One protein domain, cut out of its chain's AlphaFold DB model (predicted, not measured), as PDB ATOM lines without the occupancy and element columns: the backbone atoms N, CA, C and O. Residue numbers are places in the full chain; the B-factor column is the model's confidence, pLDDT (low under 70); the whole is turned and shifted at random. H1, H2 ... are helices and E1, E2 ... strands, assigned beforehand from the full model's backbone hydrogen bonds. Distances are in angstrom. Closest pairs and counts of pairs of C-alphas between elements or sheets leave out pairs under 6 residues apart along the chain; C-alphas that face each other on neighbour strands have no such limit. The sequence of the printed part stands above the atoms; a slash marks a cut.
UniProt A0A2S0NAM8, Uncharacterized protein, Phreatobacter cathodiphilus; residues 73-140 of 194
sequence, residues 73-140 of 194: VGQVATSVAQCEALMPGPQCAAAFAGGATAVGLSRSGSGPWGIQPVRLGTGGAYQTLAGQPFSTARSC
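Overview. This is residues 73 to 140 of the 194 residues of an uncharacterized protein of Phreatobacter cathodiphilus (UniProt A0A2S0NAM8). A single antiparallel sheet of four strands, strongly twisted and curled like part of a barrel, has one face covered by a pair of short helices, H1 and H2, in a helical hairpin; these make two layers, helices on one face of a sheet. The short strand E4 forms one edge of the sheet, and residues 129 to 140, with no named element, run from it to an end 8.5 A from the first printed C-alpha. The printed part has 68 residues, with two named helices and four named strands in the order E1 H1 H2 E2 E3 E4, and its class is mixed, helices and strands. The sheet's order is E1, E2, E3, E4, and E2 E3 E4 form a meander, each strand the antiparallel neighbour of the one before. The whole is compact, with a radius of gyration of the C-alphas of 11.4 A and spans of 32 by 30 by 17 A.

Along the chain. Start in the sheet with E2, residues 102 to 108, 20.1 A long, and E3, residues 114 to 120, 18.7 A. Find C-alpha 73 at (-116.807, 74.473, 40.398), where E1, residues 73 to 77, begins its 13.3 A. E4, residues 126 to 128, covers 7.0 A and ends at C-alpha 128, (-112.420, 59.718, 42.998). H1, residues 80 to 86, spans 10.1 A, and H2, residues 90 to 97, spans 10.4 A from C-alpha 90 at (-132.709, 60.568, 41.409).

Arrangement. Look first at E1 beside E2, antiparallel at 162 degrees, with N 75 and O 105 within hydrogen-bond range at 2.8 A. The hairpin E2 and E3 stands at 139 degrees, with N 114 and O 106 at 2.7 A. The hairpin E3 and E4 stands at 123 degrees, with N 119 and O 127 at 2.8 A. Pairing is staggered: E3 pairs with E2 over residues 114 to 118 and with E4 over 118 to 120. E1 and E4 are edge strands, only just apart at 8.3 A. H1 and H2 are on the same face, each at a height over the sheet of 9.2 A. H1 lies over E1 and, only just, with 3 C-alphas, over E2; it runs along the strands, at 8 degrees to E1 on the local plane. H2 lies over E3 and, only just, with 3 C-alphas, over E2, at 19 degrees to E3 on the local plane; its closest C-alphas to E3 are those of Ala 95 and Pro 117, 6.7 A apart. H1 and H2 touch, their closest C-alphas being those of Val 80 and Cys 92, 5.8 A apart, and run opposite ways at a shallow tilt of 32 degrees, only just short of steep. In H2 every O i to N i+4 pair is within hydrogen-bond range; in H1, 2 of 3 are.

Size, cuts and confidence. The two C-alphas farthest apart are those of Ala 97 and Cys 140, 32.7 A. The printed part has no cut, and the five links between named elements are tight. The mean pLDDT of the printed part is 90.0; look for low confidence at residues 139 to 140, which are under 70.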
ATOM      1  N   VAL A  73    -116.447  74.452  38.975       87.12
ATOM      2  CA  VAL A  73    -116.807  74.473  40.398       87.12
ATOM      3  C   VAL A  73    -116.956  73.032  40.861       87.12
ATOM      4  O   VAL A  73    -117.694  72.273  40.236       87.12
ATOM      5  N   GLY A  74    -116.265  72.668  41.941       90.62
ATOM      6  CA  GLY A  74    -116.412  71.376  42.608       90.62
ATOM      7  C   GLY A  74    -117.041  71.536  43.990       90.62
ATOM      8  O   GLY A  74    -116.713  72.467  44.717       90.62
ATOM      9  N   GLN A  75    -117.934  70.633  44.377       92.38
ATOM     10  CA  GLN A  75    -118.494  70.538  45.727       92.38
ATOM     11  C   GLN A  75    -118.575  69.073  46.151       92.38
ATOM     12  O   GLN A  75    -118.589  68.186  45.304       92.38
ATOM     13  N   VAL A  76    -118.605  68.806  47.454       94.19
ATOM     14  CA  VAL A  76    -118.784  67.450  47.985       94.19
ATOM     15  C   VAL A  76    -120.013  67.441  48.876       94.19
ATOM     16  O   VAL A  76    -120.119  68.253  49.791       94.19
ATOM     17  N   ALA A  77    -120.924  66.514  48.604       94.38
ATOM     18  CA  ALA A  77    -122.078  66.227  49.437       94.38
ATOM     19  C   ALA A  77    -121.866  64.883  50.141       94.38
ATOM     20  O   ALA A  77    -121.522  63.887  49.505       94.38
ATOM     21  N   THR A  78    -122.087  64.842  51.453       94.56
ATOM     22  CA  THR A  78    -121.988  63.612  52.264       94.56
ATOM     23  C   THR A  78    -123.358  63.037  52.618       94.56
ATOM     24  O   THR A  78    -123.453  62.015  53.288       94.56
ATOM     25  N   SER A  79    -124.433  63.675  52.154       95.19
ATOM     26  CA  SER A  79    -125.809  63.218  52.338       95.19
ATOM     27  C   SER A  79    -126.649  63.458  51.086       95.19
ATOM     28  O   SER A  79    -126.371  64.367  50.297       95.19
ATOM     29  N   VAL A  80    -127.715  62.666  50.934       94.44
ATOM     30  CA  VAL A  80    -128.681  62.803  49.830       94.44
ATOM     31  C   VAL A  80    -129.297  64.202  49.829       94.44
ATOM     32  O   VAL A  80    -129.299  64.851  48.791       94.44
ATOM     33  N   ALA A  81    -129.702  64.716  50.995       93.69
ATOM     34  CA  ALA A  81    -130.318  66.039  51.121       93.69
ATOM     35  C   ALA A  81    -129.396  67.182  50.656       93.69
ATOM     36  O   ALA A  81    -129.845  68.101  49.975       93.69
ATOM     37  N   GLN A  82    -128.096  67.122  50.975       93.56
ATOM     38  CA  GLN A  82    -127.124  68.112  50.490       93.56
ATOM     39  C   GLN A  82    -126.927  68.027  48.975       93.56
ATOM     40  O   GLN A  82    -126.787  69.052  48.313       93.56
ATOM     41  N   CYS A  83    -126.917  66.812  48.428       92.56
ATOM     42  CA  CYS A  83    -126.780  66.590  46.995       92.56
ATOM     43  C   CYS A  83    -128.024  67.089  46.237       92.56
ATOM     44  O   CYS A  83    -127.889  67.835  45.272       92.56
ATOM     45  N   GLU A  84    -129.229  66.775  46.724       93.38
ATOM     46  CA  GLU A  84    -130.503  67.208  46.133       93.38
ATOM     47  C   GLU A  84    -130.726  68.723  46.227       93.38
ATOM     48  O   GLU A  84    -131.334  69.307  45.332       93.38
ATOM     49  N   ALA A  85    -130.181  69.382  47.256       90.56
ATOM     50  CA  ALA A  85    -130.187  70.841  47.351       90.56
ATOM     51  C   ALA A  85    -129.374  71.516  46.227       90.56
ATOM     52  O   ALA A  85    -129.656  72.654  45.854       90.56
ATOM     53  N   LEU A  86    -128.363  70.826  45.687       89.25
ATOM     54  CA  LEU A  86    -127.484  71.327  44.624       89.25
ATOM     55  C   LEU A  86    -127.942  70.893  43.232       89.25
ATOM     56  O   LEU A  86    -127.881  71.674  42.278       89.25
ATOM     57  N   MET A  87    -128.382  69.643  43.122       90.75
ATOM     58  CA  MET A  87    -128.933  69.056  41.914       90.75
ATOM     59  C   MET A  87    -130.127  68.165  42.296       90.75
ATOM     60  O   MET A  87    -129.933  66.999  42.646       90.75
ATOM     61  N   PRO A  88    -131.366  68.676  42.214       89.44
ATOM     62  CA  PRO A  88    -132.542  67.866  42.491       89.44
ATOM     63  C   PRO A  88    -132.672  66.772  41.427       89.44
ATOM     64  O   PRO A  88    -132.756  67.058  40.231       89.44
ATOM     65  N   GLY A  89    -132.681  65.510  41.855       89.81
ATOM     66  CA  GLY A  89    -132.853  64.382  40.949       89.81
ATOM     67  C   GLY A  89    -132.490  63.025  41.554       89.81
ATOM     68  O   GLY A  89    -131.795  62.944  42.568       89.81
ATOM     69  N   PRO A  90    -132.896  61.926  40.893       92.50
ATOM     70  CA  PRO A  90    -132.709  60.568  41.409       92.50
ATOM     71  C   PRO A  90    -131.241  60.113  41.422       92.50
ATOM     72  O   PRO A  90    -130.912  59.106  42.046       92.50
ATOM     73  N   GLN A  91    -130.344  60.837  40.743       93.81
ATOM     74  CA  GLN A  91    -128.930  60.474  40.634       93.81
ATOM     75  C   GLN A  91    -128.199  60.541  41.981       93.81
ATOM     76  O   GLN A  91    -127.363  59.684  42.261       93.81
ATOM     77  N   CYS A  92    -128.551  61.509  42.834       92.31
ATOM     78  CA  CYS A  92    -128.006  61.612  44.184       92.31
ATOM     79  C   CYS A  92    -128.379  60.375  45.011       92.31
ATOM     80  O   CYS A  92    -127.498  59.681  45.517       92.31
ATOM     81  N   ALA A  93    -129.671  60.042  45.078       93.38
ATOM     82  CA  ALA A  93    -130.149  58.863  45.792       93.38
ATOM     83  C   ALA A  93    -129.524  57.562  45.256       93.38
ATOM     84  O   ALA A  93    -129.095  56.725  46.047       93.38
ATOM     85  N   ALA A  94    -129.397  57.413  43.932       94.12
ATOM     86  CA  ALA A  94    -128.773  56.243  43.312       94.12
ATOM     87  C   ALA A  94    -127.287  56.087  43.685       94.12
ATOM     88  O   ALA A  94    -126.837  54.975  43.959       94.12
ATOM     89  N   ALA A  95    -126.528  57.186  43.749       93.06
ATOM     90  CA  ALA A  95    -125.120  57.149  44.142       93.06
ATOM     91  C   ALA A  95    -124.939  56.678  45.597       93.06
ATOM     92  O   ALA A  95    -124.113  55.803  45.864       93.06
ATOM     93  N   PHE A  96    -125.747  57.201  46.527       93.56
ATOM     94  CA  PHE A  96    -125.718  56.772  47.930       93.56
ATOM     95  C   PHE A  96    -126.260  55.346  48.116       93.56
ATOM     96  O   PHE A  96    -125.690  54.574  48.884       93.56
ATOM     97  N   ALA A  97    -127.298  54.948  47.371       94.31
ATOM     98  CA  ALA A  97    -127.811  53.576  47.376       94.31
ATOM     99  C   ALA A  97    -126.777  52.557  46.861       94.31
ATOM    100  O   ALA A  97    -126.754  51.417  47.318       94.31
ATOM    101  N   GLY A  98    -125.880  52.976  45.962       92.94
ATOM    102  CA  GLY A  98    -124.727  52.192  45.511       92.94
ATOM    103  C   GLY A  98    -123.592  52.065  46.537       92.94
ATOM    104  O   GLY A  98    -122.577  51.440  46.236       92.94
ATOM    105  N   GLY A  99    -123.735  52.651  47.732       93.31
ATOM    106  CA  GLY A  99    -122.746  52.584  48.810       93.31
ATOM    107  C   GLY A  99    -121.705  53.706  48.801       93.31
ATOM    108  O   GLY A  99    -120.692  53.597  49.494       93.31
ATOM    109  N   ALA A 100    -121.912  54.785  48.037       92.94
ATOM    110  CA  ALA A 100    -121.034  55.951  48.110       92.94
ATOM    111  C   ALA A 100    -121.175  56.642  49.476       92.94
ATOM    112  O   ALA A 100    -122.271  57.020  49.878       92.94
ATOM    113  N   THR A 101    -120.061  56.838  50.184       92.50
ATOM    114  CA  THR A 101    -120.041  57.577  51.460       92.50
ATOM    115  C   THR A 101    -120.030  59.091  51.257       92.50
ATOM    116  O   THR A 101    -120.440  59.841  52.140       92.50
ATOM    117  N   ALA A 102    -119.581  59.547  50.086       94.12
ATOM    118  CA  ALA A 102    -119.623  60.933  49.656       94.12
ATOM    119  C   ALA A 102    -119.732  61.017  48.127       94.12
ATOM    120  O   ALA A 102    -119.294  60.130  47.387       94.12
ATOM    121  N   VAL A 103    -120.302  62.115  47.645       95.75
ATOM    122  CA  VAL A 103    -120.495  62.385  46.222       95.75
ATOM    123  C   VAL A 103    -119.861  63.725  45.880       95.75
ATOM    124  O   VAL A 103    -120.187  64.753  46.469       95.75
ATOM    125  N   GLY A 104    -118.942  63.705  44.920       94.69
ATOM    126  CA  GLY A 104    -118.380  64.889  44.297       94.69
ATOM    127  C   GLY A 104    -119.303  65.389  43.191       94.69
ATOM    128  O   GLY A 104    -119.704  64.632  42.309       94.69
ATOM    129  N   LEU A 105    -119.629  66.672  43.241       93.38
ATOM    130  CA  LEU A 105    -120.398  67.403  42.245       93.38
ATOM    131  C   LEU A 105    -119.446  68.350  41.522       93.38
ATOM    132  O   LEU A 105    -118.830  69.198  42.165       93.38
ATOM    133  N   SER A 106    -119.303  68.228  40.206       92.19
ATOM    134  CA  SER A 106    -118.462  69.126  39.407       92.19
ATOM    135  C   SER A 106    -119.263  69.774  38.287       92.19
ATOM    136  O   SER A 106    -120.111  69.143  37.667       92.19
ATOM    137  N   ARG A 107    -119.041  71.057  38.017       88.81
ATOM    138  CA  ARG A 107    -119.716  71.768  36.927       88.81
ATOM    139  C   ARG A 107    -118.750  72.696  36.230       88.81
ATOM    140  O   ARG A 107    -118.167  73.563  36.874       88.81
ATOM    141  N   SER A 108    -118.621  72.553  34.917       86.31
ATOM    142  CA  SER A 108    -117.824  73.455  34.088       86.31
ATOM    143  C   SER A 108    -118.705  74.578  33.543       86.31
ATOM    144  O   SER A 108    -119.621  74.346  32.753       86.31
ATOM    145  N   GLY A 109    -118.455  75.810  33.993       82.38
ATOM    146  CA  GLY A 109    -119.228  76.987  33.603       82.38
ATOM    147  C   GLY A 109    -120.708  76.866  33.983       82.38
ATOM    148  O   GLY A 109    -121.053  76.722  35.159       82.38
ATOM    149  N   SER A 110    -121.579  76.939  32.977       81.50
ATOM    150  CA  SER A 110    -123.038  76.822  33.104       81.50
ATOM    151  C   SER A 110    -123.593  75.463  32.655       81.50
ATOM    152  O   SER A 110    -124.794  75.352  32.426       81.50
ATOM    153  N   GLY A 111    -122.735  74.452  32.470       84.75
ATOM    154  CA  GLY A 111    -123.158  73.106  32.072       84.75
ATOM    155  C   GLY A 111    -123.968  72.374  33.151       84.75
ATOM    156  O   GLY A 111    -124.144  72.895  34.252       84.75
ATOM    157  N   PRO A 112    -124.459  71.156  32.874       88.31
ATOM    158  CA  PRO A 112    -125.041  70.316  33.914       88.31
ATOM    159  C   PRO A 112    -123.986  69.970  34.972       88.31
ATOM    160  O   PRO A 112    -122.788  69.899  34.687       88.31
ATOM    161  N   TRP A 113    -124.435  69.752  36.204       89.88
ATOM    162  CA  TRP A 113    -123.583  69.167  37.232       89.88
ATOM    163  C   TRP A 113    -123.275  67.709  36.858       89.88
ATOM    164  O   TRP A 113    -124.166  66.940  36.510       89.88
ATOM    165  N   GLY A 114    -122.007  67.330  36.916       92.25
ATOM    166  CA  GLY A 114    -121.554  65.950  36.904       92.25
ATOM    167  C   GLY A 114    -121.529  65.406  38.327       92.25
ATOM    168  O   GLY A 114    -121.077  66.087  39.247       92.25
ATOM    169  N   ILE A 115    -122.012  64.179  38.498       93.19
ATOM    170  CA  ILE A 115    -121.962  63.432  39.756       93.19
ATOM    171  C   ILE A 115    -120.866  62.379  39.645       93.19
ATOM    172  O   ILE A 115    -120.838  61.602  38.691       93.19
ATOM    173  N   GLN A 116    -119.984  62.322  40.637       94.44
ATOM    174  CA  GLN A 116    -118.986  61.271  40.744       94.44
ATOM    175  C   GLN A 116    -118.854  60.809  42.200       94.44
ATOM    176  O   GLN A 116    -118.654  61.637  43.087       94.44
ATOM    177  N   PRO A 117    -118.942  59.502  42.490       95.00
ATOM    178  CA  PRO A 117    -118.677  58.994  43.829       95.00
ATOM    179  C   PRO A 117    -117.221  59.269  44.225       95.00
ATOM    180  O   PRO A 117    -116.284  59.023  43.455       95.00
ATOM    181  N   VAL A 118    -117.040  59.778  45.440       95.50
ATOM    182  CA  VAL A 118    -115.729  60.082  46.019       95.50
ATOM    183  C   VAL A 118    -115.587  59.396  47.371       95.50
ATOM    184  O   VAL A 118    -116.564  59.126  48.064       95.50
ATOM    185  N   ARG A 119    -114.349  59.107  47.753       93.62
ATOM    186  CA  ARG A 119    -113.990  58.537  49.052       93.62
ATOM    187  C   ARG A 119    -113.016  59.456  49.769       93.62
ATOM    188  O   ARG A 119    -112.224  60.143  49.127       93.62
ATOM    189  N   LEU A 120    -113.048  59.443  51.094       92.31
ATOM    190  CA  LEU A 120    -112.029  60.109  51.897       92.31
ATOM    191  C   LEU A 120    -110.724  59.302  51.806       92.31
ATOM    192  O   LEU A 120    -110.703  58.116  52.130       92.31
ATOM    193  N   GLY A 121    -109.654  59.916  51.303       90.12
ATOM    194  CA  GLY A 121    -108.323  59.315  51.240       90.12
ATOM    195  C   GLY A 121    -107.553  59.445  52.558       90.12
ATOM    196  O   GLY A 121    -107.973  60.138  53.484       90.12
ATOM    197  N   THR A 122    -106.365  58.838  52.618       84.69
ATOM    198  CA  THR A 122    -105.489  58.755  53.808       84.69
ATOM    199  C   THR A 122    -104.927  60.089  54.320       84.69
ATOM    200  O   THR A 122    -104.233  60.107  55.328       84.69
ATOM    201  N   GLY A 123    -105.240  61.210  53.670       86.31
ATOM    202  CA  GLY A 123    -104.842  62.560  54.087       86.31
ATOM    203  C   GLY A 123    -106.020  63.507  54.317       86.31
ATOM    204  O   GLY A 123    -105.840  64.716  54.247       86.31
ATOM    205  N   GLY A 124    -107.243  62.983  54.473       87.56
ATOM    206  CA  GLY A 124    -108.458  63.800  54.606       87.56
ATOM    207  C   GLY A 124    -108.921  64.472  53.304       87.56
ATOM    208  O   GLY A 124    -109.966  65.115  53.281       87.56
ATOM    209  N   ALA A 125    -108.182  64.303  52.205       90.62
ATOM    210  CA  ALA A 125    -108.585  64.756  50.882       90.62
ATOM    211  C   ALA A 125    -109.572  63.769  50.245       90.62
ATOM    212  O   ALA A 125    -109.378  62.552  50.305       90.62
ATOM    213  N   TYR A 126    -110.601  64.290  49.582       92.75
ATOM    214  CA  TYR A 126    -111.501  63.468  48.781       92.75
ATOM    215  C   TYR A 126    -110.801  63.008  47.504       92.75
ATOM    216  O   TYR A 126    -110.114  63.781  46.838       92.75
ATOM    217  N   GLN A 127    -110.980  61.741  47.155       94.62
ATOM    218  CA  GLN A 127    -110.465  61.138  45.934       94.62
ATOM    219  C   GLN A 127    -111.603  60.455  45.188       94.62
ATOM    220  O   GLN A 127    -112.493  59.853  45.784       94.62
ATOM    221  N   THR A 128    -111.562  60.521  43.867       93.44
ATOM    222  CA  THR A 128    -112.420  59.718  42.998       93.44
ATOM    223  C   THR A 128    -112.161  58.226  43.223       93.44
ATOM    224  O   THR A 128    -111.109  57.825  43.731       93.44
ATOM    225  N   LEU A 129    -113.092  57.368  42.799       89.56
ATOM    226  CA  LEU A 129    -112.888  55.914  42.867       89.56
ATOM    227  C   LEU A 129    -111.637  55.443  42.100       89.56
ATOM    228  O   LEU A 129    -111.019  54.459  42.504       89.56
ATOM    229  N   ALA A 130    -111.221  56.196  41.077       91.00
ATOM    230  CA  ALA A 130    -109.986  55.986  40.321       91.00
ATOM    231  C   ALA A 130    -108.701  56.376  41.089       91.00
ATOM    232  O   ALA A 130    -107.605  56.247  40.553       91.00
ATOM    233  N   GLY A 131    -108.813  56.873  42.327       89.75
ATOM    234  CA  GLY A 131    -107.678  57.287  43.159       89.75
ATOM    235  C   GLY A 131    -107.132  58.683  42.850       89.75
ATOM    236  O   GLY A 131    -106.149  59.096  43.454       89.75
ATOM    237  N   GLN A 132    -107.761  59.431  41.940       91.12
ATOM    238  CA  GLN A 132    -107.368  60.811  41.646       91.12
ATOM    239  C   GLN A 132    -107.962  61.775  42.678       91.12
ATOM    240  O   GLN A 132    -109.129  61.593  43.042       91.12
ATOM    241  N   PRO A 133    -107.226  62.806  43.128       90.62
ATOM    242  CA  PRO A 133    -107.757  63.811  44.043       90.62
ATOM    243  C   PRO A 133    -108.941  64.548  43.409       90.62
ATOM    244  O   PRO A 133    -108.891  64.964  42.253       90.62
ATOM    245  N   PHE A 134    -110.019  64.708  44.172       91.62
ATOM    246  CA  PHE A 134    -111.185  65.475  43.758       91.62
ATOM    247  C   PHE A 134    -110.988  66.943  44.147       91.62
ATOM    248  O   PHE A 134    -110.827  67.267  45.323       91.62
ATOM    249  N   SER A 135    -111.003  67.837  43.158       84.75
ATOM    250  CA  SER A 135    -110.873  69.274  43.400       84.75
ATOM    251  C   SER A 135    -112.234  69.890  43.719       84.75
ATOM    252  O   SER A 135    -113.124  69.921  42.871       84.75
ATOM    253  N   THR A 136    -112.384  70.424  44.930       82.25
ATOM    254  CA  THR A 136    -113.506  71.302  45.315       82.25
ATOM    255  C   THR A 136    -113.235  72.772  44.998       82.25
ATOM    256  O   THR A 136    -114.094  73.631  45.195       82.25
ATOM    257  N   ALA A 137    -112.034  73.099  44.518       73.56
ATOM    258  CA  ALA A 137    -111.671  74.473  44.231       73.56
ATOM    259  C   ALA A 137    -112.416  74.988  42.993       73.56
ATOM    260  O   ALA A 137    -112.601  74.278  42.002       73.56
ATOM    261  N   ARG A 138    -112.808  76.265  43.038       72.12
ATOM    262  CA  ARG A 138    -113.280  76.983  41.856       72.12
ATOM    263  C   ARG A 138    -112.074  77.323  40.987       72.12
ATOM    264  O   ARG A 138    -111.378  78.301  41.243       72.12
ATOM    265  N   SER A 139    -111.825  76.516  39.966       67.06
ATOM    266  CA  SER A 139    -110.762  76.761  38.994       67.06
ATOM    267  C   SER A 139    -111.331  77.563  37.832       67.06
ATOM    268  O   SER A 139    -112.008  77.029  36.952       67.06
ATOM    269  N   CYS A 140    -111.078  78.868  37.844       65.25
ATOM    270  CA  CYS A 140    -111.295  79.719  36.685       65.25
ATOM    271  C   CYS A 140    -110.006  79.716  35.864       65.25
ATOM    272  O   CYS A 140    -109.026  80.357  36.239       65.25
TER     273      CYS A 140